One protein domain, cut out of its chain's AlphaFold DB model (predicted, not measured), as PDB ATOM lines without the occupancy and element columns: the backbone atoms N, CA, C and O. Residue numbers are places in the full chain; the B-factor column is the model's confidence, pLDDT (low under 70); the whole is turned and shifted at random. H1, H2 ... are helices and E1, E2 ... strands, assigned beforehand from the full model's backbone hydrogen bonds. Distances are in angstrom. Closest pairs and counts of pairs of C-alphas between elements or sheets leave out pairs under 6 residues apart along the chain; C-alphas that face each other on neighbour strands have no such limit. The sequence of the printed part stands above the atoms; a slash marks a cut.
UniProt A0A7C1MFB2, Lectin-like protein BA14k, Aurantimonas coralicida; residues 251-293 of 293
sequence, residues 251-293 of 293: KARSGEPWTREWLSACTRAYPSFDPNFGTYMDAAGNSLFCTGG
ATOM      1  N   LYS A 251    -159.545 144.126 -46.653       43.81
ATOM      2  CA  LYS A 251    -159.469 145.441 -46.035       43.81
ATOM      3  C   LYS A 251    -160.531 146.241 -46.760       43.81
ATOM      4  O   LYS A 251    -160.311 146.683 -47.891       43.81
ATOM      5  N   ALA A 252    -161.710 146.347 -46.157       45.16
ATOM      6  CA  ALA A 252    -162.581 147.434 -46.478       45.16
ATOM      7  C   ALA A 252    -161.695 148.660 -46.305       45.16
ATOM      8  O   ALA A 252    -160.806 148.682 -45.447       45.16
ATOM      9  N   ARG A 253    -161.819 149.612 -47.218       52.38
ATOM     10  CA  ARG A 253    -161.130 150.891 -47.099       52.38
ATOM     11  C   ARG A 253    -161.771 151.644 -45.939       52.38
ATOM     12  O   ARG A 253    -162.422 152.658 -46.143       52.38
ATOM     13  N   SER A 254    -161.656 151.093 -44.745       58.28
ATOM     14  CA  SER A 254    -161.953 151.788 -43.537       58.28
ATOM     15  C   SER A 254    -160.835 152.790 -43.373       58.28
ATOM     16  O   SER A 254    -159.648 152.450 -43.417       58.28
ATOM     17  N   GLY A 255    -161.228 154.060 -43.346       71.50
ATOM     18  CA  GLY A 255    -160.297 155.138 -43.074       71.50
ATOM     19  C   GLY A 255    -159.507 154.821 -41.808       71.50
ATOM     20  O   GLY A 255    -159.987 154.111 -40.921       71.50
ATOM     21  N   GLU A 256    -158.286 155.340 -41.737       82.81
ATOM     22  CA  GLU A 256    -157.476 155.234 -40.529       82.81
ATOM     23  C   GLU A 256    -158.296 155.704 -39.310       82.81
ATOM     24  O   GLU A 256    -159.138 156.607 -39.445       82.81
ATOM     25  N   PRO A 257    -158.100 155.096 -38.130       88.19
ATOM     26  CA  PRO A 257    -158.778 155.521 -36.915       88.19
ATOM     27  C   PRO A 257    -158.679 157.038 -36.699       88.19
ATOM     28  O   PRO A 257    -157.656 157.651 -37.001       88.19
ATOM     29  N   TRP A 258    -159.760 157.644 -36.204       89.25
ATOM     30  CA  TRP A 258    -159.916 159.100 -36.027       89.25
ATOM     31  C   TRP A 258    -159.878 159.955 -37.306       89.25
ATOM     32  O   TRP A 258    -159.924 161.183 -37.227       89.25
ATOM     33  N   THR A 259    -159.899 159.358 -38.499       89.75
ATOM     34  CA  THR A 259    -160.209 160.122 -39.716       89.75
ATOM     35  C   THR A 259    -161.686 160.509 -39.758       89.75
ATOM     36  O   THR A 259    -162.553 159.844 -39.185       89.75
ATOM     37  N   ARG A 260    -162.009 161.583 -40.489       91.06
ATOM     38  CA  ARG A 260    -163.401 162.029 -40.673       91.06
ATOM     39  C   ARG A 260    -164.278 160.937 -41.304       91.06
ATOM     40  O   ARG A 260    -165.449 160.814 -40.955       91.06
ATOM     41  N   GLU A 261    -163.712 160.151 -42.215       86.38
ATOM     42  CA  GLU A 261    -164.402 159.043 -42.881       86.38
ATOM     43  C   GLU A 261    -164.695 157.899 -41.905       86.38
ATOM     44  O   GLU A 261    -165.832 157.431 -41.843       86.38
ATOM     45  N   TRP A 262    -163.713 157.520 -41.081       91.44
ATOM     46  CA  TRP A 262    -163.881 156.513 -40.035       91.44
ATOM     47  C   TRP A 262    -164.907 156.945 -38.979       91.44
ATOM     48  O   TRP A 262    -165.836 156.194 -38.689       91.44
ATOM     49  N   LEU A 263    -164.820 158.186 -38.483       94.00
ATOM     50  CA  LEU A 263    -165.776 158.732 -37.512       94.00
ATOM     51  C   LEU A 263    -167.206 158.700 -38.062       94.00
ATOM     52  O   LEU A 263    -168.127 158.270 -37.368       94.00
ATOM     53  N   SER A 264    -167.395 159.112 -39.319       92.62
ATOM     54  CA  SER A 264    -168.701 159.085 -39.991       92.62
ATOM     55  C   SER A 264    -169.233 157.660 -40.160       92.62
ATOM     56  O   SER A 264    -170.418 157.416 -39.924       92.62
ATOM     57  N   ALA A 265    -168.369 156.711 -40.531       91.31
ATOM     58  CA  ALA A 265    -168.743 155.307 -40.671       91.31
ATOM     59  C   ALA A 265    -169.155 154.695 -39.321       91.31
ATOM     60  O   ALA A 265    -170.223 154.092 -39.229       91.31
ATOM     61  N   CYS A 266    -168.364 154.910 -38.269       94.62
ATOM     62  CA  CYS A 266    -168.622 154.363 -36.938       94.62
ATOM     63  C   CYS A 266    -169.851 154.988 -36.269       94.62
ATOM     64  O   CYS A 266    -170.690 154.259 -35.751       94.62
ATOM     65  N   THR A 267    -170.016 156.312 -36.366       95.00
ATOM     66  CA  THR A 267    -171.203 157.013 -35.836       95.00
ATOM     67  C   THR A 267    -172.487 156.531 -36.514       95.00
ATOM     68  O   THR A 267    -173.541 156.453 -35.893       95.00
ATOM     69  N   ARG A 268    -172.413 156.187 -37.808       93.62
ATOM     70  CA  ARG A 268    -173.561 155.662 -38.557       93.62
ATOM     71  C   ARG A 268    -173.853 154.200 -38.231       93.62
ATOM     72  O   ARG A 268    -175.017 153.815 -38.203       93.62
ATOM     73  N   ALA A 269    -172.811 153.392 -38.051       94.44
ATOM     74  CA  ALA A 269    -172.944 151.965 -37.787       94.44
ATOM     75  C   ALA A 269    -173.420 151.679 -36.356       94.44
ATOM     76  O   ALA A 269    -174.200 150.751 -36.149       94.44
ATOM     77  N   TYR A 270    -172.977 152.480 -35.384       94.62
ATOM     78  CA  TYR A 270    -173.199 152.219 -33.967       94.62
ATOM     79  C   TYR A 270    -173.771 153.462 -33.266       94.62
ATOM     80  O   TYR A 270    -173.048 154.436 -33.062       94.62
ATOM     81  N   PRO A 271    -175.050 153.443 -32.842       94.69
ATOM     82  CA  PRO A 271    -175.681 154.588 -32.175       94.69
ATOM     83  C   PRO A 271    -175.025 154.993 -30.847       94.69
ATOM     84  O   PRO A 271    -175.096 156.150 -30.454       94.69
ATOM     85  N   SER A 272    -174.395 154.040 -30.156       95.44
ATOM     86  CA  SER A 272    -173.696 154.228 -28.877       95.44
ATOM     87  C   SER A 272    -172.213 154.591 -29.042       95.44
ATOM     88  O   SER A 272    -171.446 154.483 -28.087       95.44
ATOM     89  N   PHE A 273    -171.783 154.960 -30.251       97.12
ATOM     90  CA  PHE A 273    -170.388 155.263 -30.541       97.12
ATOM     91  C   PHE A 273    -169.921 156.559 -29.867       97.12
ATOM     92  O   PHE A 273    -170.486 157.627 -30.098       97.12
ATOM     93  N   ASP A 274    -168.841 156.466 -29.091       95.62
ATOM     94  CA  ASP A 274    -168.130 157.608 -28.524       95.62
ATOM     95  C   ASP A 274    -166.915 157.965 -29.405       95.62
ATOM     96  O   ASP A 274    -165.950 157.190 -29.476       95.62
ATOM     97  N   PRO A 275    -166.912 159.140 -30.062       93.06
ATOM     98  CA  PRO A 275    -165.837 159.546 -30.961       93.06
ATOM     99  C   PRO A 275    -164.513 159.844 -30.245       93.06
ATOM    100  O   PRO A 275    -163.464 159.809 -30.890       93.06
ATOM    101  N   ASN A 276    -164.529 160.122 -28.937       91.25
ATOM    102  CA  ASN A 276    -163.307 160.404 -28.184       91.25
ATOM    103  C   ASN A 276    -162.488 159.128 -27.975       91.25
ATOM    104  O   ASN A 276    -161.264 159.144 -28.107       91.25
ATOM    105  N   PHE A 277    -163.168 158.016 -27.690       92.00
ATOM    106  CA  PHE A 277    -162.528 156.729 -27.402       92.00
ATOM    107  C   PHE A 277    -162.520 155.776 -28.595       92.00
ATOM    108  O   PHE A 277    -161.759 154.809 -28.606       92.00
ATOM    109  N   GLY A 278    -163.347 156.032 -29.608       92.19
ATOM    110  CA  GLY A 278    -163.486 155.128 -30.740       92.19
ATOM    111  C   GLY A 278    -164.212 153.833 -30.407       92.19
ATOM    112  O   GLY A 278    -164.056 152.835 -31.112       92.19
ATOM    113  N   THR A 279    -164.985 153.838 -29.328       95.31
ATOM    114  CA  THR A 279    -165.664 152.657 -28.802       95.31
ATOM    115  C   THR A 279    -167.172 152.803 -28.884       95.31
ATOM    116  O   THR A 279    -167.691 153.911 -28.785       95.31
ATOM    117  N   TYR A 280    -167.884 151.693 -29.010       95.94
ATOM    118  CA  TYR A 280    -169.338 151.626 -28.896       95.94
ATOM    119  C   TYR A 280    -169.732 150.525 -27.907       95.94
ATOM    120  O   TYR A 280    -168.926 149.647 -27.598       95.94
ATOM    121  N   MET A 281    -170.966 150.577 -27.411       95.81
ATOM    122  CA  MET A 281    -171.530 149.516 -26.571       95.81
ATOM    123  C   MET A 281    -172.297 148.512 -27.429       95.81
ATOM    124  O   MET A 281    -173.156 148.918 -28.220       95.81
ATOM    125  N   ASP A 282    -172.003 147.223 -27.271       94.25
ATOM    126  CA  ASP A 282    -172.777 146.145 -27.888       94.25
ATOM    127  C   ASP A 282    -174.108 145.885 -27.148       94.25
ATOM    128  O   ASP A 282    -174.424 146.512 -26.136       94.25
ATOM    129  N   ALA A 283    -174.911 144.947 -27.659       90.62
ATOM    130  CA  ALA A 283    -176.195 144.584 -27.052       90.62
ATOM    131  C   ALA A 283    -176.061 143.929 -25.662       90.62
ATOM    132  O   ALA A 283    -177.035 143.889 -24.914       90.62
ATOM    133  N   ALA A 284    -174.877 143.417 -25.320       90.56
ATOM    134  CA  ALA A 284    -174.571 142.841 -24.016       90.56
ATOM    135  C   ALA A 284    -173.996 143.882 -23.033       90.56
ATOM    136  O   ALA A 284    -173.739 143.548 -21.879       90.56
ATOM    137  N   GLY A 285    -173.820 145.137 -23.463       91.81
ATOM    138  CA  GLY A 285    -173.264 146.216 -22.651       91.81
ATOM    139  C   GLY A 285    -171.733 146.247 -22.602       91.81
ATOM    140  O   GLY A 285    -171.173 146.963 -21.774       91.81
ATOM    141  N   ASN A 286    -171.042 145.502 -23.467       90.38
ATOM    142  CA  ASN A 286    -169.583 145.532 -23.550       90.38
ATOM    143  C   ASN A 286    -169.107 146.686 -24.434       90.38
ATOM    144  O   ASN A 286    -169.666 146.943 -25.500       90.38
ATOM    145  N   SER A 287    -168.010 147.324 -24.024       89.81
ATOM    146  CA  SER A 287    -167.335 148.352 -24.817       89.81
ATOM    147  C   SER A 287    -166.392 147.709 -25.837       89.81
ATOM    148  O   SER A 287    -165.451 147.007 -25.463       89.81
ATOM    149  N   LEU A 288    -166.636 147.955 -27.126       90.56
ATOM    150  CA  LEU A 288    -165.847 147.435 -28.244       90.56
ATOM    151  C   LEU A 288    -165.302 148.578 -29.103       90.56
ATOM    152  O   LEU A 288    -165.959 149.602 -29.273       90.56
ATOM    153  N   PHE A 289    -164.110 148.402 -29.674       94.75
ATOM    154  CA  PHE A 289    -163.497 149.386 -30.570       94.75
ATOM    155  C   PHE A 289    -164.048 149.271 -31.998       94.75
ATOM    156  O   PHE A 289    -164.108 148.175 -32.560       94.75
ATOM    157  N   CYS A 290    -164.408 150.398 -32.616       90.56
ATOM    158  CA  CYS A 290    -164.847 150.420 -34.008       90.56
ATOM    159  C   CYS A 290    -163.643 150.314 -34.955       90.56
ATOM    160  O   CYS A 290    -162.815 151.215 -35.040       90.56
ATOM    161  N   THR A 291    -163.552 149.250 -35.746       89.38
ATOM    162  CA  THR A 291    -162.433 149.087 -36.693       89.38
ATOM    163  C   THR A 291    -162.607 149.875 -37.996       89.38
ATOM    164  O   THR A 291    -161.696 149.885 -38.821       89.38
ATOM    165  N   GLY A 292    -163.755 150.538 -38.174       74.38
ATOM    166  CA  GLY A 292    -164.209 151.081 -39.451       74.38
ATOM    167  C   GLY A 292    -164.487 149.937 -40.431       74.38
ATOM    168  O   GLY A 292    -163.622 149.099 -40.686       74.38
ATOM    169  N   GLY A 293    -165.725 149.837 -40.903       64.00
ATOM    170  CA  GLY A 293    -166.148 148.812 -41.863       64.00
ATOM    171  C   GLY A 293    -165.935 149.209 -43.311       64.00
ATOM    172  O   GLY A 293    -165.590 150.383 -43.575       64.00
TER     173      GLY A 293
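What this domain is: This is residues 251 to 293 of the 293 residues of the protein "Lectin-like protein BA14k" of Aurantimonas coralicida (UniProt A0A7C1MFB2). Little regular structure is here: a small hairpin, E1 and E2, and one short helix, H1, sit toward opposite ends of a body made mostly of loops. After E2 the last residues fold back toward H1. The printed part has 43 residues, in the order H1, E1, E2, and is mixed in class, the named elements holding only 16; the sheet is antiparallel. It is compact, with radius of gyration of the C-alphas 9.7 A and spans of 28 by 21 by 14 A.

How they stand to each other: Begin at the hairpin of E1, residues 279 to 281, and E2, residues 287 to 289, antiparallel at 142 degrees. There N 280 and O 288 are within hydrogen-bond range, 2.9 A apart. H1, residues 260 to 269, and E1 are near each other, with 5 C-alpha pairs within 10 A; H1 and E2 are apart. In H1 every O i to N i+4 pair is within range.

Where its parts are: Find C-alpha 260 at (-163.401, 162.029, -40.673); from there H1 runs 14.2 A to C-alpha 269. E1 and E2 each measure 7.0 A, and E2 ends at C-alpha 289, (-163.497, 149.386, -30.570).

The domain as a whole: The C-alphas farthest apart, Arg 253 and Ala 284, are 27.9 A apart. The printed part has no cut and no long link. Residues 251 to 254 and 293 have pLDDT under 70.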